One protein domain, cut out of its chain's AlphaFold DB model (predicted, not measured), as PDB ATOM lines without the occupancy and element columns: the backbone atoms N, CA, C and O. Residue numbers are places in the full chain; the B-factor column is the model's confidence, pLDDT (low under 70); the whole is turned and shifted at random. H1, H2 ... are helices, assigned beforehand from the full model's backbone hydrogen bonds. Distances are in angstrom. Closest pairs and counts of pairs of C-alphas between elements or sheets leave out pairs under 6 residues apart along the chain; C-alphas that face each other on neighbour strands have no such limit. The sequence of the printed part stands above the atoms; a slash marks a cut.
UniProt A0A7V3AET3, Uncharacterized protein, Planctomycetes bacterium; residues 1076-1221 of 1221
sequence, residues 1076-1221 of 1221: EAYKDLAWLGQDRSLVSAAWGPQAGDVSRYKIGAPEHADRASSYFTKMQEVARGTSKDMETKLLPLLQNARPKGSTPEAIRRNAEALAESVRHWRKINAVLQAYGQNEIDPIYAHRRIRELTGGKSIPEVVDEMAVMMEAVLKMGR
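This is residues 1076 to 1221 of the 1221 residues of an uncharacterized protein of Planctomycetes bacterium (UniProt A0A7V3AET3). H2, H3 and H6 make a triangle, H4 packs on H3 and H5 on H4: an elongated bundle. Tiny H1 sits off it. Printed are 146 residues with six named helices, H1 to H6, and no named strand: all helix, compact, radius of gyration of the C-alphas 16.1 A, spans 55 by 34 by 22 A.

H1, residues 1081 to 1084, begins at C-alpha (58.654, -42.691, -1.200); H2 is 1093 to 1111, H3 1119 to 1144, H4 1152 to 1180, 41.2 A, H5 1186 to 1197 and H6 1202 to 1218, ending at (45.388, -52.041, -5.773).

The hub H3 touches H2, H6 and H4; H3 and H4 form a hairpin at a shallow tilt of 28 degrees, their closest C-alphas, Arg 1128 and Gly 1180, 4.1 A apart. Every O i to N i+4 pair is within hydrogen-bond range in H4, H5 and H6, 11 of 15 in H2, 20 of 22 in H3.

The printed part has no cut; pLDDT is under 70 at 1106 to 1119, among others.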
ATOM      1  N   GLU A1076      59.823 -50.139   9.010       74.00
ATOM      2  CA  GLU A1076      59.009 -48.909   8.973       74.00
ATOM      3  C   GLU A1076      59.271 -48.000   7.764       74.00
ATOM      4  O   GLU A1076      58.585 -46.987   7.600       74.00
ATOM      5  N   ALA A1077      60.258 -48.320   6.923       79.00
ATOM      6  CA  ALA A1077      60.568 -47.520   5.748       79.00
ATOM      7  C   ALA A1077      59.595 -47.848   4.613       79.00
ATOM      8  O   ALA A1077      59.448 -49.000   4.207       79.00
ATOM      9  N   TYR A1078      58.937 -46.830   4.058       77.94
ATOM     10  CA  TYR A1078      58.153 -47.003   2.838       77.94
ATOM     11  C   TYR A1078      59.089 -47.292   1.667       77.94
ATOM     12  O   TYR A1078      59.971 -46.488   1.371       77.94
ATOM     13  N   LYS A1079      58.873 -48.414   0.973       76.94
ATOM     14  CA  LYS A1079      59.635 -48.732  -0.247       76.94
ATOM     15  C   LYS A1079      59.303 -47.779  -1.392       76.94
ATOM     16  O   LYS A1079      60.146 -47.516  -2.242       76.94
ATOM     17  N   ASP A1080      58.080 -47.262  -1.393       76.44
ATOM     18  CA  ASP A1080      57.643 -46.212  -2.300       76.44
ATOM     19  C   ASP A1080      57.581 -44.870  -1.567       76.44
ATOM     20  O   ASP A1080      56.690 -44.620  -0.755       76.44
ATOM     21  N   LEU A1081      58.537 -43.990  -1.858       74.50
ATOM     22  CA  LEU A1081      58.654 -42.691  -1.200       74.50
ATOM     23  C   LEU A1081      57.509 -41.726  -1.551       74.50
ATOM     24  O   LEU A1081      57.309 -40.749  -0.826       74.50
ATOM     25  N   ALA A1082      56.689 -42.010  -2.573       75.44
ATOM     26  CA  ALA A1082      55.466 -41.245  -2.836       75.44
ATOM     27  C   ALA A1082      54.483 -41.289  -1.644       75.44
ATOM     28  O   ALA A1082      53.697 -40.358  -1.438       75.44
ATOM     29  N   TRP A1083      54.592 -42.300  -0.770       73.81
ATOM     30  CA  TRP A1083      53.887 -42.372   0.517       73.81
ATOM     31  C   TRP A1083      54.285 -41.308   1.539       73.81
ATOM     32  O   TRP A1083      53.602 -41.132   2.555       73.81
ATOM     33  N   LEU A1084      55.332 -40.541   1.276       73.44
ATOM     34  CA  LEU A1084      55.740 -39.411   2.105       73.44
ATOM     35  C   LEU A1084      55.422 -38.058   1.444       73.44
ATOM     36  O   LEU A1084      55.411 -37.038   2.132       73.44
ATOM     37  N   GLY A1085      55.104 -38.050   0.144       68.75
ATOM     38  CA  GLY A1085      54.731 -36.854  -0.613       68.75
ATOM     39  C   GLY A1085      53.283 -36.401  -0.397       68.75
ATOM     40  O   GLY A1085      52.444 -37.147   0.109       68.75
ATOM     41  N   GLN A1086      52.977 -35.163  -0.803       68.62
ATOM     42  CA  GLN A1086      51.608 -34.627  -0.750       68.62
ATOM     43  C   GLN A1086      50.698 -35.241  -1.819       68.62
ATOM     44  O   GLN A1086      49.519 -35.480  -1.560       68.62
ATOM     45  N   ASP A1087      51.241 -35.524  -3.006       71.75
ATOM     46  CA  ASP A1087      50.479 -36.122  -4.096       71.75
ATOM     47  C   ASP A1087      50.447 -37.654  -3.982       71.75
ATOM     48  O   ASP A1087      51.329 -38.367  -4.465       71.75
ATOM     49  N   ARG A1088      49.380 -38.165  -3.355       74.88
ATOM     50  CA  ARG A1088      49.116 -39.610  -3.213       74.88
ATOM     51  C   ARG A1088      48.853 -40.312  -4.531       74.88
ATOM     52  O   ARG A1088      48.872 -41.537  -4.582       74.88
ATOM     53  N   SER A1089      48.612 -39.553  -5.590       68.38
ATOM     54  CA  SER A1089      48.385 -40.109  -6.903       68.38
ATOM     55  C   SER A1089      49.642 -40.854  -7.389       68.38
ATOM     56  O   SER A1089      49.520 -41.888  -8.048       68.38
ATOM     57  N   LEU A1090      50.843 -40.388  -7.029       73.12
ATOM     58  CA  LEU A1090      52.126 -40.963  -7.451       73.12
ATOM     59  C   LEU A1090      52.463 -42.310  -6.783       73.12
ATOM     60  O   LEU A1090      53.439 -42.943  -7.176       73.12
ATOM     61  N   VAL A1091      51.666 -42.751  -5.805       75.31
ATOM     62  CA  VAL A1091      51.871 -44.022  -5.099       75.31
ATOM     63  C   VAL A1091      51.575 -45.205  -6.020       75.31
ATOM     64  O   VAL A1091      50.502 -45.316  -6.616       75.31
ATOM     65  N   SER A1092      52.522 -46.131  -6.100       75.25
ATOM     66  CA  SER A1092      52.410 -47.368  -6.857       75.25
ATOM     67  C   SER A1092      51.568 -48.405  -6.118       75.25
ATOM     68  O   SER A1092      51.857 -48.810  -4.988       75.25
ATOM     69  N   ALA A1093      50.562 -48.927  -6.823       71.94
ATOM     70  CA  ALA A1093      49.702 -50.008  -6.353       71.94
ATOM     71  C   ALA A1093      50.482 -51.273  -5.940       71.94
ATOM     72  O   ALA A1093      50.055 -51.997  -5.040       71.94
ATOM     73  N   ALA A1094      51.647 -51.525  -6.554       72.88
ATOM     74  CA  ALA A1094      52.487 -52.686  -6.255       72.88
ATOM     75  C   ALA A1094      53.027 -52.682  -4.813       72.88
ATOM     76  O   ALA A1094      53.291 -53.745  -4.253       72.88
ATOM     77  N   TRP A1095      53.154 -51.501  -4.202       76.12
ATOM     78  CA  TRP A1095      53.674 -51.330  -2.844       76.12
ATOM     79  C   TRP A1095      52.578 -51.152  -1.783       76.12
ATOM     80  O   TRP A1095      52.891 -50.963  -0.610       76.12
ATOM     81  N   GLY A1096      51.298 -51.269  -2.161       72.00
ATOM     82  CA  GLY A1096      50.158 -51.195  -1.239       72.00
ATOM     83  C   GLY A1096      50.253 -52.141  -0.028       72.00
ATOM     84  O   GLY A1096      50.116 -51.659   1.096       72.00
ATOM     85  N   PRO A1097      50.554 -53.447  -0.207       75.12
ATOM     86  CA  PRO A1097      50.701 -54.378   0.917       75.12
ATOM     87  C   PRO A1097      51.815 -53.958   1.884       75.12
ATOM     88  O   PRO A1097      51.614 -53.921   3.094       75.12
ATOM     89  N   GLN A1098      52.962 -53.531   1.344       83.00
ATOM     90  CA  GLN A1098      54.106 -53.099   2.146       83.00
ATOM     91  C   GLN A1098      53.790 -51.856   2.983       83.00
ATOM     92  O   GLN A1098      54.246 -51.743   4.116       83.00
ATOM     93  N   ALA A1099      52.985 -50.935   2.460       75.75
ATOM     94  CA  ALA A1099      52.544 -49.767   3.211       75.75
ATOM     95  C   ALA A1099      51.579 -50.114   4.358       75.75
ATOM     96  O   ALA A1099      51.632 -49.490   5.425       75.75
ATOM     97  N   GLY A1100      50.723 -51.119   4.150       75.81
ATOM     98  CA  GLY A1100      49.923 -51.727   5.211       75.81
ATOM     99  C   GLY A1100      50.815 -52.334   6.295       75.81
ATOM    100  O   GLY A1100      50.628 -52.036   7.473       75.81
ATOM    101  N   ASP A1101      51.849 -53.081   5.903       78.06
ATOM    102  CA  ASP A1101      52.804 -53.701   6.832       78.06
ATOM    103  C   ASP A1101      53.626 -52.678   7.624       78.06
ATOM    104  O   ASP A1101      53.824 -52.861   8.821       78.06
ATOM    105  N   VAL A1102      54.030 -51.557   7.011       78.50
ATOM    106  CA  VAL A1102      54.659 -50.431   7.731       78.50
ATOM    107  C   VAL A1102      53.728 -49.902   8.821       78.50
ATOM    108  O   VAL A1102      54.164 -49.608   9.932       78.50
ATOM    109  N   SER A1103      52.436 -49.785   8.511       75.50
ATOM    110  CA  SER A1103      51.436 -49.301   9.466       75.50
ATOM    111  C   SER A1103      51.242 -50.312  10.597       75.50
ATOM    112  O   SER A1103      51.223 -49.915  11.756       75.50
ATOM    113  N   ARG A1104      51.217 -51.617  10.285       73.44
ATOM    114  CA  ARG A1104      51.176 -52.698  11.284       73.44
ATOM    115  C   ARG A1104      52.395 -52.727  12.189       73.44
ATOM    116  O   ARG A1104      52.257 -52.845  13.402       73.44
ATOM    117  N   TYR A1105      53.582 -52.585  11.612       75.31
ATOM    118  CA  TYR A1105      54.820 -52.572  12.376       75.31
ATOM    119  C   TYR A1105      54.822 -51.420  13.388       75.31
ATOM    120  O   TYR A1105      55.152 -51.631  14.549       75.31
ATOM    121  N   LYS A1106      54.340 -50.235  12.997       69.00
ATOM    122  CA  LYS A1106      54.195 -49.086  13.905       69.00
ATOM    123  C   LYS A1106      53.195 -49.316  15.044       69.00
ATOM    124  O   LYS A1106      53.331 -48.685  16.086       69.00
ATOM    125  N   ILE A1107      52.214 -50.213  14.880       60.94
ATOM    126  CA  ILE A1107      51.293 -50.638  15.957       60.94
ATOM    127  C   ILE A1107      51.989 -51.568  16.949       60.94
ATOM    128  O   ILE A1107      51.677 -51.517  18.136       60.94
ATOM    129  N   GLY A1108      52.887 -52.432  16.462       54.00
ATOM    130  CA  GLY A1108      53.678 -53.355  17.280       54.00
ATOM    131  C   GLY A1108      54.904 -52.700  17.925       54.00
ATOM    132  O   GLY A1108      55.353 -53.131  18.980       54.00
ATOM    133  N   ALA A1109      55.413 -51.604  17.355       53.44
ATOM    134  CA  ALA A1109      56.573 -50.863  17.853       53.44
ATOM    135  C   ALA A1109      56.466 -50.355  19.315       53.44
ATOM    136  O   ALA A1109      57.487 -50.330  20.000       53.44
ATOM    137  N   PRO A1110      55.286 -50.016  19.875       50.72
ATOM    138  CA  PRO A1110      55.106 -49.737  21.301       50.72
ATOM    139  C   PRO A1110      55.394 -50.928  22.228       50.72
ATOM    140  O   PRO A1110      55.502 -50.728  23.435       50.72
ATOM    141  N   GLU A1111      55.562 -52.154  21.720       44.81
ATOM    142  CA  GLU A1111      56.160 -53.251  22.497       44.81
ATOM    143  C   GLU A1111      57.663 -53.030  22.752       44.81
ATOM    144  O   GLU A1111      58.211 -53.547  23.728       44.81
ATOM    145  N   HIS A1112      58.320 -52.212  21.923       42.09
ATOM    146  CA  HIS A1112      59.687 -51.722  22.117       42.09
ATOM    147  C   HIS A1112      59.747 -50.421  22.935       42.09
ATOM    148  O   HIS A1112      60.812 -50.079  23.455       42.09
ATOM    149  N   ALA A1113      58.613 -49.728  23.107       43.44
ATOM    150  CA  ALA A1113      58.463 -48.705  24.133       43.44
ATOM    151  C   ALA A1113      58.329 -49.390  25.504       43.44
ATOM    152  O   ALA A1113      57.470 -50.242  25.713       43.44
ATOM    153  N   ASP A1114      59.247 -49.029  26.400       49.44
ATOM    154  CA  ASP A1114      59.315 -49.328  27.834       49.44
ATOM    155  C   ASP A1114      58.426 -50.480  28.368       49.44
ATOM    156  O   ASP A1114      57.197 -50.385  28.469       49.44
ATOM    157  N   ARG A1115      59.068 -51.557  28.847       43.16
ATOM    158  CA  ARG A1115      58.398 -52.635  29.600       43.16
ATOM    159  C   ARG A1115      57.641 -52.118  30.838       43.16
ATOM    160  O   ARG A1115      56.790 -52.849  31.336       43.16
ATOM    161  N   ALA A1116      57.932 -50.906  31.322       45.59
ATOM    162  CA  ALA A1116      57.262 -50.269  32.453       45.59
ATOM    163  C   ALA A1116      56.080 -49.346  32.085       45.59
ATOM    164  O   ALA A1116      55.322 -48.999  32.989       45.59
ATOM    165  N   SER A1117      55.864 -48.990  30.809       61.22
ATOM    166  CA  SER A1117      54.711 -48.164  30.410       61.22
ATOM    167  C   SER A1117      53.392 -48.927  30.538       61.22
ATOM    168  O   SER A1117      53.287 -50.078  30.096       61.22
ATOM    169  N   SER A1118      52.372 -48.270  31.100       61.59
ATOM    170  CA  SER A1118      51.019 -48.829  31.203       61.59
ATOM    171  C   SER A1118      50.434 -49.223  29.838       61.59
ATOM    172  O   SER A1118      50.778 -48.655  28.795       61.59
ATOM    173  N   TYR A1119      49.508 -50.190  29.839       69.31
ATOM    174  CA  TYR A1119      48.802 -50.627  28.628       69.31
ATOM    175  C   TYR A1119      48.188 -49.443  27.865       69.31
ATOM    176  O   TYR A1119      48.375 -49.305  26.656       69.31
ATOM    177  N   PHE A1120      47.535 -48.529  28.584       72.88
ATOM    178  CA  PHE A1120      46.912 -47.349  27.991       72.88
ATOM    179  C   PHE A1120      47.915 -46.320  27.462       72.88
ATOM    180  O   PHE A1120      47.601 -45.591  26.531       72.88
ATOM    181  N   THR A1121      49.139 -46.264  27.979       76.62
ATOM    182  CA  THR A1121      50.181 -45.411  27.386       76.62
ATOM    183  C   THR A1121      50.593 -45.938  26.015       76.62
ATOM    184  O   THR A1121      50.712 -45.170  25.060       76.62
ATOM    185  N   LYS A1122      50.694 -47.264  25.871       77.06
ATOM    186  CA  LYS A1122      50.960 -47.908  24.576       77.06
ATOM    187  C   LYS A1122      49.804 -47.701  23.601       77.06
ATOM    188  O   LYS A1122      50.031 -47.299  22.465       77.06
ATOM    189  N   MET A1123      48.565 -47.903  24.053       80.44
ATOM    190  CA  MET A1123      47.374 -47.689  23.221       80.44
ATOM    191  C   MET A1123      47.190 -46.223  22.814       80.44
ATOM    192  O   MET A1123      46.757 -45.964  21.693       80.44
ATOM    193  N   GLN A1124      47.576 -45.265  23.663       84.62
ATOM    194  CA  GLN A1124      47.578 -43.848  23.302       84.62
ATOM    195  C   GLN A1124      48.543 -43.566  22.144       84.62
ATOM    196  O   GLN A1124      48.182 -42.840  21.216       84.62
ATOM    197  N   GLU A1125      49.743 -44.153  22.162       80.88
ATOM    198  CA  GLU A1125      50.706 -43.978  21.071       80.88
ATOM    199  C   GLU A1125      50.225 -44.626  19.770       80.88
ATOM    200  O   GLU A1125      50.280 -43.994  18.711       80.88
ATOM    201  N   VAL A1126      49.661 -45.839  19.852       81.31
ATOM    202  CA  VAL A1126      49.023 -46.508  18.705       81.31
ATOM    203  C   VAL A1126      47.912 -45.632  18.128       81.31
ATOM    204  O   VAL A1126      47.869 -45.413  16.916       81.31
ATOM    205  N   ALA A1127      47.033 -45.090  18.973       86.81
ATOM    206  CA  ALA A1127      45.941 -44.221  18.547       86.81
ATOM    207  C   ALA A1127      46.459 -42.933  17.883       86.81
ATOM    208  O   ALA A1127      45.972 -42.556  16.816       86.81
ATOM    209  N   ARG A1128      47.497 -42.300  18.448       87.81
ATOM    210  CA  ARG A1128      48.142 -41.099  17.890       87.81
ATOM    211  C   ARG A1128      48.763 -41.369  16.516       87.81
ATOM    212  O   ARG A1128      48.556 -40.585  15.586       87.81
ATOM    213  N   GLY A1129      49.537 -42.448  16.387       82.50
ATOM    214  CA  GLY A1129      50.181 -42.852  15.134       82.50
ATOM    215  C   GLY A1129      49.158 -43.209  14.057       82.50
ATOM    216  O   GLY A1129      49.218 -42.692  12.942       82.50
ATOM    217  N   THR A1130      48.157 -44.004  14.430       86.56
ATOM    218  CA  THR A1130      47.070 -44.422  13.537       86.56
ATOM    219  C   THR A1130      46.243 -43.239  13.070       86.56
ATOM    220  O   THR A1130      45.950 -43.134  11.886       86.56
ATOM    221  N   SER A1131      45.904 -42.310  13.966       90.81
ATOM    222  CA  SER A1131      45.135 -41.123  13.599       90.81
ATOM    223  C   SER A1131      45.871 -40.265  12.562       90.81
ATOM    224  O   SER A1131      45.286 -39.872  11.551       90.81
ATOM    225  N   LYS A1132      47.185 -40.061  12.745       85.69
ATOM    226  CA  LYS A1132      48.039 -39.373  11.762       85.69
ATOM    227  C   LYS A1132      48.023 -40.089  10.410       85.69
ATOM    228  O   LYS A1132      47.913 -39.440   9.369       85.69
ATOM    229  N   ASP A1133      48.127 -41.413  10.401       84.38
ATOM    230  CA  ASP A1133      48.129 -42.197   9.166       84.38
ATOM    231  C   ASP A1133      46.747 -42.220   8.494       84.38
ATOM    232  O   ASP A1133      46.651 -42.095   7.274       84.38
ATOM    233  N   MET A1134      45.662 -42.256   9.265       88.62
ATOM    234  CA  MET A1134      44.304 -42.112   8.743       88.62
ATOM    235  C   MET A1134      44.099 -40.754   8.075       88.62
ATOM    236  O   MET A1134      43.592 -40.691   6.956       88.62
ATOM    237  N   GLU A1135      44.515 -39.675   8.732       88.75
ATOM    238  CA  GLU A1135      44.354 -38.306   8.243       88.75
ATOM    239  C   GLU A1135      45.218 -38.018   7.010       88.75
ATOM    240  O   GLU A1135      44.753 -37.401   6.055       88.75
ATOM    241  N   THR A1136      46.464 -38.491   6.998       83.56
ATOM    242  CA  THR A1136      47.429 -38.162   5.936       83.56
ATOM    243  C   THR A1136      47.453 -39.159   4.777       83.56
ATOM    244  O   THR A1136      48.046 -38.859   3.733       83.56
ATOM    245  N   LYS A1137      46.857 -40.349   4.939       83.06
ATOM    246  CA  LYS A1137      46.916 -41.442   3.953       83.06
ATOM    247  C   LYS A1137      45.526 -41.963   3.609       83.06
ATOM    248  O   LYS A1137      45.046 -41.689   2.512       83.06
ATOM    249  N   LEU A1138      44.865 -42.672   4.529       85.44
ATOM    250  CA  LEU A1138      43.611 -43.378   4.231       85.44
ATOM    251  C   LEU A1138      42.491 -42.427   3.792       85.44
ATOM    252  O   LEU A1138      41.883 -42.641   2.748       85.44
ATOM    253  N   LEU A1139      42.197 -41.386   4.572       88.50
ATOM    254  CA  LEU A1139      41.081 -40.484   4.286       88.50
ATOM    255  C   LEU A1139      41.265 -39.722   2.959       88.50
ATOM    256  O   LEU A1139      40.293 -39.657   2.208       88.50
ATOM    257  N   PRO A1140      42.460 -39.195   2.616       84.62
ATOM    258  CA  PRO A1140      42.726 -38.653   1.285       84.62
ATOM    259  C   PRO A1140      42.548 -39.678   0.161       84.62
ATOM    260  O   PRO A1140      41.967 -39.351  -0.871       84.62
ATOM    261  N   LEU A1141      43.009 -40.920   0.355       81.06
ATOM    262  CA  LEU A1141      42.832 -41.989  -0.632       81.06
ATOM    263  C   LEU A1141      41.346 -42.295  -0.865       81.06
ATOM    264  O   LEU A1141      40.918 -42.383  -2.011       81.06
ATOM    265  N   LEU A1142      40.547 -42.380   0.200       83.56
ATOM    266  CA  LEU A1142      39.104 -42.617   0.104       83.56
ATOM    267  C   LEU A1142      38.341 -41.437  -0.515       83.56
ATOM    268  O   LEU A1142      37.391 -41.655  -1.257       83.56
ATOM    269  N   GLN A1143      38.740 -40.196  -0.229       82.81
ATOM    270  CA  GLN A1143      38.104 -38.999  -0.800       82.81
ATOM    271  C   GLN A1143      38.369 -38.851  -2.298       82.81
ATOM    272  O   GLN A1143      37.507 -38.369  -3.026       82.81
ATOM    273  N   ASN A1144      39.552 -39.268  -2.747       77.62
ATOM    274  CA  ASN A1144      39.938 -39.230  -4.154       77.62
ATOM    275  C   ASN A1144      39.539 -40.502  -4.918       77.62
ATOM    276  O   ASN A1144      39.714 -40.554  -6.137       77.62
ATOM    277  N   ALA A1145      39.018 -41.523  -4.229       77.44
ATOM    278  CA  ALA A1145      38.560 -42.746  -4.862       77.44
ATOM    279  C   ALA A1145      37.322 -42.464  -5.720       77.44
ATOM    280  O   ALA A1145      36.354 -41.840  -5.279       77.44
ATOM    281  N   ARG A1146      37.352 -42.936  -6.968       72.94
ATOM    282  CA  ARG A1146      36.227 -42.808  -7.892       72.94
ATOM    283  C   ARG A1146      35.333 -44.042  -7.770       72.94
ATOM    284  O   ARG A1146      35.809 -45.136  -8.077       72.94
ATOM    285  N   PRO A1147      34.067 -43.901  -7.338       69.31
ATOM    286  CA  PRO A1147      33.139 -45.023  -7.312       69.31
ATOM    287  C   PRO A1147      32.913 -45.516  -8.747       69.31
ATOM    288  O   PRO A1147      32.548 -44.739  -9.630       69.31
ATOM    289  N   LYS A1148      33.185 -46.802  -8.987       66.50
ATOM    290  CA  LYS A1148      32.978 -47.486 -10.274       66.50
ATOM    291  C   LYS A1148      31.648 -48.252 -10.228       66.50
ATOM    292  O   LYS A1148      31.187 -48.603  -9.146       66.50
ATOM    293  N   GLY A1149      31.024 -48.473 -11.382       61.44
ATOM    294  CA  GLY A1149      29.764 -49.206 -11.534       61.44
ATOM    295  C   GLY A1149      29.435 -49.404 -13.017       61.44
ATOM    296  O   GLY A1149      29.878 -48.611 -13.847       61.44
ATOM    297  N   SER A1150      28.698 -50.456 -13.360       57.69
ATOM    298  CA  SER A1150      28.257 -50.758 -14.736       57.69
ATOM    299  C   SER A1150      27.115 -49.862 -15.210       57.69
ATOM    300  O   SER A1150      26.974 -49.621 -16.406       57.69
ATOM    301  N   THR A1151      26.310 -49.366 -14.269       58.91
ATOM    302  CA  THR A1151      25.149 -48.505 -14.506       58.91
ATOM    303  C   THR A1151      25.279 -47.188 -13.733       58.91
ATOM    304  O   THR A1151      25.922 -47.153 -12.677       58.91
ATOM    305  N   PRO A1152      24.658 -46.089 -14.206       67.38
ATOM    306  CA  PRO A1152      24.605 -44.829 -13.461       67.38
ATOM    307  C   PRO A1152      24.048 -44.984 -12.035       67.38
ATOM    308  O   PRO A1152      24.553 -44.368 -11.095       67.38
ATOM    309  N   GLU A1153      23.045 -45.843 -11.847       68.19
ATOM    310  CA  GLU A1153      22.445 -46.143 -10.546       68.19
ATOM    311  C   GLU A1153      23.418 -46.879  -9.618       68.19
ATOM    312  O   GLU A1153      23.488 -46.551  -8.429       68.19
ATOM    313  N   ALA A1154      24.192 -47.837 -10.143       64.19
ATOM    314  CA  ALA A1154      25.239 -48.523  -9.389       64.19
ATOM    315  C   ALA A1154      26.363 -47.559  -8.987       64.19
ATOM    316  O   ALA A1154      26.781 -47.554  -7.831       64.19
ATOM    317  N   ILE A1155      26.785 -46.668  -9.895       71.50
ATOM    318  CA  ILE A1155      27.777 -45.623  -9.594       71.50
ATOM    319  C   ILE A1155      27.280 -44.729  -8.452       71.50
ATOM    320  O   ILE A1155      28.033 -44.463  -7.515       71.50
ATOM    321  N   ARG A1156      26.010 -44.296  -8.485       75.88
ATOM    322  CA  ARG A1156      25.423 -43.476  -7.414       75.88
ATOM    323  C   ARG A1156      25.385 -44.225  -6.079       75.88
ATOM    324  O   ARG A1156      25.818 -43.674  -5.072       75.88
ATOM    325  N   ARG A1157      24.928 -45.480  -6.070       79.19
ATOM    326  CA  ARG A1157      24.884 -46.321  -4.861       79.19
ATOM    327  C   ARG A1157      26.278 -46.522  -4.261       79.19
ATOM    328  O   ARG A1157      26.459 -46.377  -3.055       79.19
ATOM    329  N   ASN A1158      27.272 -46.800  -5.100       77.69
ATOM    330  CA  ASN A1158      28.657 -46.987  -4.675       77.69
ATOM    331  C   ASN A1158      29.274 -45.672  -4.169       77.69
ATOM    332  O   ASN A1158      30.027 -45.679  -3.196       77.69
ATOM    333  N   ALA A1159      28.909 -44.533  -4.767       81.50
ATOM    334  CA  ALA A1159      29.293 -43.212  -4.275       81.50
ATOM    335  C   ALA A1159      28.711 -42.924  -2.881       81.50
ATOM    336  O   ALA A1159      29.421 -42.428  -2.005       81.50
ATOM    337  N   GLU A1160      27.438 -43.260  -2.659       84.31
ATOM    338  CA  GLU A1160      26.769 -43.117  -1.362       84.31
ATOM    339  C   GLU A1160      27.420 -44.008  -0.293       84.31
ATOM    340  O   GLU A1160      27.782 -43.508   0.776       84.31
ATOM    341  N   ALA A1161      27.664 -45.286  -0.605       82.62
ATOM    342  CA  ALA A1161      28.325 -46.234   0.294       82.62
ATOM    343  C   ALA A1161      29.761 -45.801   0.650       82.62
ATOM    344  O   ALA A1161      30.172 -45.860   1.813       82.62
ATOM    345  N   LEU A1162      30.523 -45.295  -0.326       85.38
ATOM    346  CA  LEU A1162      31.856 -44.739  -0.087       85.38
ATOM    347  C   LEU A1162      31.793 -43.492   0.808       85.38
ATOM    348  O   LEU A1162      32.578 -43.363   1.749       85.38
ATOM    349  N   ALA A1163      30.839 -42.589   0.569       87.19
ATOM    350  CA  ALA A1163      30.656 -41.400   1.397       87.19
ATOM    351  C   ALA A1163      30.268 -41.756   2.845       87.19
ATOM    352  O   ALA A1163      30.731 -41.105   3.787       87.19
ATOM    353  N   GLU A1164      29.446 -42.789   3.042       86.19
ATOM    354  CA  GLU A1164      29.136 -43.346   4.363       86.19
ATOM    355  C   GLU A1164      30.364 -43.931   5.046       86.19
ATOM    356  O   GLU A1164      30.620 -43.605   6.208       86.19
ATOM    357  N   SER A1165      31.169 -44.704   4.316       88.00
ATOM    358  CA  SER A1165      32.427 -45.240   4.829       88.00
ATOM    359  C   SER A1165      33.380 -44.122   5.268       88.00
ATOM    360  O   SER A1165      33.872 -44.135   6.398       88.00
ATOM    361  N   VAL A1166      33.555 -43.069   4.460       90.06
ATOM    362  CA  VAL A1166      34.368 -41.895   4.832       90.06
ATOM    363  C   VAL A1166      33.849 -41.234   6.114       90.06
ATOM    364  O   VAL A1166      34.640 -40.882   6.991       90.06
ATOM    365  N   ARG A1167      32.525 -41.075   6.268       91.44
ATOM    366  CA  ARG A1167      31.933 -40.538   7.507       91.44
ATOM    367  C   ARG A1167      32.195 -41.448   8.706       91.44
ATOM    368  O   ARG A1167      32.493 -40.941   9.787       91.44
ATOM    369  N   HIS A1168      32.094 -42.763   8.529       91.31
ATOM    370  CA  HIS A1168      32.357 -43.754   9.574       91.31
ATOM    371  C   HIS A1168      33.806 -43.695  10.057       91.31
ATOM    372  O   HIS A1168      34.064 -43.508  11.247       91.31
ATOM    373  N   TRP A1169      34.761 -43.726   9.127       91.50
ATOM    374  CA  TRP A1169      36.187 -43.652   9.441       91.50
ATOM    375  C   TRP A1169      36.606 -42.304  10.028       91.50
ATOM    376  O   TRP A1169      37.490 -42.266  10.879       91.50
ATOM    377  N   ARG A1170      35.931 -41.201   9.677       94.25
ATOM    378  CA  ARG A1170      36.120 -39.912  10.365       94.25
ATOM    379  C   ARG A1170      35.698 -39.964  11.835       94.25
ATOM    380  O   ARG A1170      36.393 -39.390  12.667       94.25
ATOM    381  N   LYS A1171      34.605 -40.661  12.176       92.31
ATOM    382  CA  LYS A1171      34.177 -40.835  13.580       92.31
ATOM    383  C   LYS A1171      35.188 -41.657  14.375       92.31
ATOM    384  O   LYS A1171      35.527 -41.266  15.485       92.31
ATOM    385  N   ILE A1172      35.689 -42.748  13.795       93.19
ATOM    386  CA  ILE A1172      36.763 -43.554  14.395       93.19
ATOM    387  C   ILE A1172      38.016 -42.693  14.599       93.19
ATOM    388  O   ILE A1172      38.545 -42.637  15.708       93.19
ATOM    389  N   ASN A1173      38.447 -41.963  13.563       94.62
ATOM    390  CA  ASN A1173      39.627 -41.104  13.638       94.62
ATOM    391  C   ASN A1173      39.498 -40.035  14.729       94.62
ATOM    392  O   ASN A1173      40.459 -39.803  15.445       94.62
ATOM    393  N   ALA A1174      38.324 -39.420  14.892       94.12
ATOM    394  CA  ALA A1174      38.103 -38.409  15.925       94.12
ATOM    395  C   ALA A1174      38.349 -38.955  17.343       94.12
ATOM    396  O   ALA A1174      38.934 -38.269  18.177       94.12
ATOM    397  N   VAL A1175      37.959 -40.206  17.608       88.88
ATOM    398  CA  VAL A1175      38.197 -40.863  18.904       88.88
ATOM    399  C   VAL A1175      39.683 -41.163  19.091       88.88
ATOM    400  O   VAL A1175      40.250 -40.824  20.128       88.88
ATOM    401  N   LEU A1176      40.334 -41.750  18.081       91.75
ATOM    402  CA  LEU A1176      41.772 -42.040  18.133       91.75
ATOM    403  C   LEU A1176      42.603 -40.759  18.293       91.75
ATOM    404  O   LEU A1176      43.564 -40.738  19.059       91.75
ATOM    405  N   GLN A1177      42.204 -39.683  17.615       93.12
ATOM    406  CA  GLN A1177      42.840 -38.374  17.689       93.12
ATOM    407  C   GLN A1177      42.715 -37.774  19.089       93.12
ATOM    408  O   GLN A1177      43.732 -37.433  19.688       93.12
ATOM    409  N   ALA A1178      41.496 -37.689  19.629       89.19
ATOM    410  CA  ALA A1178      41.253 -37.134  20.958       89.19
ATOM    411  C   ALA A1178      42.007 -37.923  22.041       89.19
ATOM    412  O   ALA A1178      42.594 -37.340  22.955       89.19
ATOM    413  N   TYR A1179      42.057 -39.252  21.918       87.62
ATOM    414  CA  TYR A1179      42.806 -40.092  22.845       87.62
ATOM    415  C   TYR A1179      44.321 -39.885  22.711       87.62
ATOM    416  O   TYR A1179      45.005 -39.626  23.707       87.62
ATOM    417  N   GLY A1180      44.837 -39.904  21.478       86.25
ATOM    418  CA  GLY A1180      46.242 -39.644  21.160       86.25
ATOM    419  C   GLY A1180      46.725 -38.250  21.578       86.25
ATOM    420  O   GLY A1180      47.904 -38.073  21.872       86.25
ATOM    421  N   GLN A1181      45.820 -37.269  21.646       87.75
ATOM    422  CA  GLN A1181      46.079 -35.888  22.081       87.75
ATOM    423  C   GLN A1181      45.774 -35.638  23.565       87.75
ATOM    424  O   GLN A1181      45.890 -34.506  24.045       87.75
ATOM    425  N   ASN A1182      45.439 -36.695  24.312       81.75
ATOM    426  CA  ASN A1182      45.220 -36.658  25.755       81.75
ATOM    427  C   ASN A1182      43.960 -35.883  26.201       81.75
ATOM    428  O   ASN A1182      43.904 -35.377  27.327       81.75
ATOM    429  N   GLU A1183      42.963 -35.771  25.319       81.56
ATOM    430  CA  GLU A1183      41.723 -35.006  25.528       81.56
ATOM    431  C   GLU A1183      40.599 -35.828  26.157       81.56
ATOM    432  O   GLU A1183      39.755 -35.277  26.856       81.56
ATOM    433  N   ILE A1184      40.616 -37.141  25.934       73.00
ATOM    434  CA  ILE A1184      39.675 -38.104  26.513       73.00
ATOM    435  C   ILE A1184      40.431 -39.175  27.299       73.00
ATOM    436  O   ILE A1184      41.616 -39.424  27.047       73.00
ATOM    437  N   ASP A1185      39.761 -39.795  28.268       67.94
ATOM    438  CA  ASP A1185      40.344 -40.875  29.055       67.94
ATOM    439  C   ASP A1185      40.434 -42.183  28.237       67.94
ATOM    440  O   ASP A1185      39.668 -42.398  27.287       67.94
ATOM    441  N   PRO A1186      41.389 -43.067  28.573       65.94
ATOM    442  CA  PRO A1186      41.625 -44.287  27.813       65.94
ATOM    443  C   PRO A1186      40.450 -45.270  27.811       65.94
ATOM    444  O   PRO A1186      40.240 -45.956  26.808       65.94
ATOM    445  N   ILE A1187      39.663 -45.344  28.887       60.41
ATOM    446  CA  ILE A1187      38.521 -46.262  28.947       60.41
ATOM    447  C   ILE A1187      37.407 -45.770  28.037       60.41
ATOM    448  O   ILE A1187      36.863 -46.559  27.262       60.41
ATOM    449  N   TYR A1188      37.113 -44.471  28.064       66.88
ATOM    450  CA  TYR A1188      36.165 -43.869  27.138       66.88
ATOM    451  C   TYR A1188      36.584 -44.101  25.685       66.88
ATOM    452  O   TYR A1188      35.759 -44.514  24.870       66.88
ATOM    453  N   ALA A1189      37.866 -43.910  25.354       69.50
ATOM    454  CA  ALA A1189      38.372 -44.148  24.006       69.50
ATOM    455  C   ALA A1189      38.170 -45.607  23.556       69.50
ATOM    456  O   ALA A1189      37.610 -45.854  22.485       69.50
ATOM    457  N   HIS A1190      38.565 -46.576  24.389       66.69
ATOM    458  CA  HIS A1190      38.388 -48.002  24.103       66.69
ATOM    459  C   HIS A1190      36.914 -48.378  23.937       66.69
ATOM    460  O   HIS A1190      36.551 -49.051  22.966       66.69
ATOM    461  N   ARG A1191      36.051 -47.915  24.846       68.06
ATOM    462  CA  ARG A1191      34.612 -48.167  24.772       68.06
ATOM    463  C   ARG A1191      34.020 -47.568  23.505       68.06
ATOM    464  O   ARG A1191      33.322 -48.261  22.774       68.06
ATOM    465  N   ARG A1192      34.351 -46.315  23.190       74.75
ATOM    466  CA  ARG A1192      33.794 -45.625  22.030       74.75
ATOM    467  C   ARG A1192      34.204 -46.278  20.711       74.75
ATOM    468  O   ARG A1192      33.399 -46.337  19.783       74.75
ATOM    469  N   ILE A1193      35.421 -46.811  20.620       80.19
ATOM    470  CA  ILE A1193      35.846 -47.605  19.461       80.19
ATOM    471  C   ILE A1193      35.041 -48.905  19.361       80.19
ATOM    472  O   ILE A1193      34.520 -49.203  18.285       80.19
ATOM    473  N   ARG A1194      34.849 -49.635  20.466       75.75
ATOM    474  CA  ARG A1194      33.998 -50.839  20.483       75.75
ATOM    475  C   ARG A1194      32.559 -50.518  20.088       75.75
ATOM    476  O   ARG A1194      31.974 -51.248  19.293       75.75
ATOM    477  N   GLU A1195      32.010 -49.408  20.572       74.00
ATOM    478  CA  GLU A1195      30.672 -48.934  20.210       74.00
ATOM    479  C   GLU A1195      30.541 -48.681  18.705       74.00
ATOM    480  O   GLU A1195      29.587 -49.131  18.075       74.00
ATOM    481  N   LEU A1196      31.509 -47.974  18.114       81.62
ATOM    482  CA  LEU A1196      31.494 -47.646  16.690       81.62
ATOM    483  C   LEU A1196      31.701 -48.876  15.797       81.62
ATOM    484  O   LEU A1196      31.275 -48.865  14.648       81.62
ATOM    485  N   THR A1197      32.344 -49.925  16.300       82.38
ATOM    486  CA  THR A1197      32.741 -51.095  15.497       82.38
ATOM    487  C   THR A1197      31.955 -52.367  15.796       82.38
ATOM    488  O   THR A1197      32.176 -53.394  15.155       82.38
ATOM    489  N   GLY A1198      31.040 -52.323  16.768       72.06
ATOM    490  CA  GLY A1198      30.328 -53.507  17.247       72.06
ATOM    491  C   GLY A1198      31.233 -54.494  17.991       72.06
ATOM    492  O   GLY A1198      31.026 -55.702  17.903       72.06
ATOM    493  N   GLY A1199      32.251 -53.988  18.693       66.44
ATOM    494  CA  GLY A1199      33.054 -54.752  19.650       66.44
ATOM    495  C   GLY A1199      34.558 -54.825  19.379       66.44
ATOM    496  O   GLY A1199      35.257 -55.400  20.214       66.44
ATOM    497  N   LYS A1200      35.072 -54.245  18.283       76.31
ATOM    498  CA  LYS A1200      36.510 -54.289  17.971       76.31
ATOM    499  C   LYS A1200      37.316 -53.373  18.890       76.31
ATOM    500  O   LYS A1200      36.863 -52.307  19.306       76.31
ATOM    501  N   SER A1201      38.519 -53.816  19.207       73.44
ATOM    502  CA  SER A1201      39.548 -53.084  19.937       73.44
ATOM    503  C   SER A1201      40.299 -52.106  19.028       73.44
ATOM    504  O   SER A1201      40.213 -52.183  17.803       73.44
ATOM    505  N   ILE A1202      41.069 -51.187  19.623       77.56
ATOM    506  CA  ILE A1202      41.911 -50.252  18.861       77.56
ATOM    507  C   ILE A1202      42.851 -51.003  17.898       77.56
ATOM    508  O   ILE A1202      42.793 -50.680  16.714       77.56
ATOM    509  N   PRO A1203      43.640 -52.018  18.320       77.06
ATOM    510  CA  PRO A1203      44.528 -52.751  17.411       77.06
ATOM    511  C   PRO A1203      43.814 -53.397  16.218       77.06
ATOM    512  O   PRO A1203      44.299 -53.290  15.094       77.06
ATOM    513  N   GLU A1204      42.642 -54.004  16.434       79.81
ATOM    514  CA  GLU A1204      41.845 -54.604  15.353       79.81
ATOM    515  C   GLU A1204      41.394 -53.548  14.334       79.81
ATOM    516  O   GLU A1204      41.474 -53.769  13.130       79.81
ATOM    517  N   VAL A1205      40.975 -52.368  14.800       83.88
ATOM    518  CA  VAL A1205      40.594 -51.258  13.913       83.88
ATOM    519  C   VAL A1205      41.778 -50.753  13.093       83.88
ATOM    520  O   VAL A1205      41.605 -50.367  11.933       83.88
ATOM    521  N   VAL A1206      42.982 -50.759  13.665       78.44
ATOM    522  CA  VAL A1206      44.177 -50.346  12.928       78.44
ATOM    523  C   VAL A1206      44.589 -51.388  11.883       78.44
ATOM    524  O   VAL A1206      44.957 -51.014  10.769       78.44
ATOM    525  N   ASP A1207      44.486 -52.683  12.189       81.94
ATOM    526  CA  ASP A1207      44.748 -53.729  11.192       81.94
ATOM    527  C   ASP A1207      43.797 -53.604   9.992       81.94
ATOM    528  O   ASP A1207      44.214 -53.658   8.832       81.94
ATOM    529  N   GLU A1208      42.524 -53.302  10.243       84.62
ATOM    530  CA  GLU A1208      41.567 -53.049   9.167       84.62
ATOM    531  C   GLU A1208      41.889 -51.799   8.361       84.62
ATOM    532  O   GLU A1208      41.747 -51.801   7.136       84.62
ATOM    533  N   MET A1209      42.378 -50.749   9.019       85.56
ATOM    534  CA  MET A1209      42.901 -49.569   8.343       85.56
ATOM    535  C   MET A1209      44.066 -49.912   7.404       85.56
ATOM    536  O   MET A1209      44.080 -49.438   6.264       85.56
ATOM    537  N   ALA A1210      44.985 -50.787   7.822       78.94
ATOM    538  CA  ALA A1210      46.074 -51.277   6.978       78.94
ATOM    539  C   ALA A1210      45.561 -52.070   5.762       78.94
ATOM    540  O   ALA A1210      45.968 -51.790   4.632       78.94
ATOM    541  N   VAL A1211      44.613 -52.994   5.969       79.38
ATOM    542  CA  VAL A1211      43.979 -53.769   4.884       79.38
ATOM    543  C   VAL A1211      43.257 -52.857   3.887       79.38
ATOM    544  O   VAL A1211      43.314 -53.071   2.678       79.38
ATOM    545  N   MET A1212      42.579 -51.817   4.369       78.88
ATOM    546  CA  MET A1212      41.880 -50.875   3.498       78.88
ATOM    547  C   MET A1212      42.828 -50.013   2.672       78.88
ATOM    548  O   MET A1212      42.541 -49.781   1.502       78.88
ATOM    549  N   MET A1213      43.945 -49.540   3.234       78.06
ATOM    550  CA  MET A1213      44.935 -48.786   2.451       78.06
ATOM    551  C   MET A1213      45.457 -49.605   1.267       78.06
ATOM    552  O   MET A1213      45.572 -49.083   0.158       78.06
ATOM    553  N   GLU A1214      45.724 -50.892   1.492       74.19
ATOM    554  CA  GLU A1214      46.107 -51.827   0.437       74.19
ATOM    555  C   GLU A1214      44.995 -51.986  -0.611       74.19
ATOM    556  O   GLU A1214      45.267 -51.906  -1.813       74.19
ATOM    557  N   ALA A1215      43.749 -52.180  -0.163       72.00
ATOM    558  CA  ALA A1215      42.598 -52.334  -1.046       72.00
ATOM    559  C   ALA A1215      42.408 -51.101  -1.941       72.00
ATOM    560  O   ALA A1215      42.343 -51.249  -3.158       72.00
ATOM    561  N   VAL A1216      42.416 -49.890  -1.367       72.88
ATOM    562  CA  VAL A1216      42.201 -48.637  -2.112       72.88
ATOM    563  C   VAL A1216      43.235 -48.445  -3.229       72.88
ATOM    564  O   VAL A1216      42.896 -47.987  -4.319       72.88
ATOM    565  N   LEU A1217      44.488 -48.839  -2.996       69.94
ATOM    566  CA  LEU A1217      45.571 -48.651  -3.963       69.94
ATOM    567  C   LEU A1217      45.635 -49.687  -5.072       69.94
ATOM    568  O   LEU A1217      45.922 -49.324  -6.213       69.94
ATOM    569  N   LYS A1218      45.365 -50.961  -4.770       63.75
ATOM    570  CA  LYS A1218      45.388 -52.041  -5.773       63.75
ATOM    571  C   LYS A1218      44.429 -51.803  -6.941       63.75
ATOM    572  O   LYS A1218      44.585 -52.421  -7.988       63.75
ATOM    573  N   MET A1219      43.450 -50.922  -6.769       60.41
ATOM    574  CA  MET A1219      42.346 -50.736  -7.709       60.41
ATOM    575  C   MET A1219      42.602 -49.633  -8.737       60.41
ATOM    576  O   MET A1219      41.884 -49.578  -9.737       60.41
ATOM    577  N   GLY A1220      43.632 -48.803  -8.520       51.12
ATOM    578  CA  GLY A1220      44.028 -47.734  -9.434       51.12
ATOM    579  C   GLY A1220      42.969 -46.634  -9.603       51.12
ATOM    580  O   GLY A1220      41.769 -46.848  -9.433       51.12
ATOM    581  N   ARG A1221      43.457 -45.434  -9.917       42.88
ATOM    582  CA  ARG A1221      42.692 -44.191 -10.096       42.88
ATOM    583  C   ARG A1221      41.456 -44.310 -10.999       42.88
ATOM    584  O   ARG A1221      41.429 -45.188 -11.894       42.88
TER     585      ARG A1221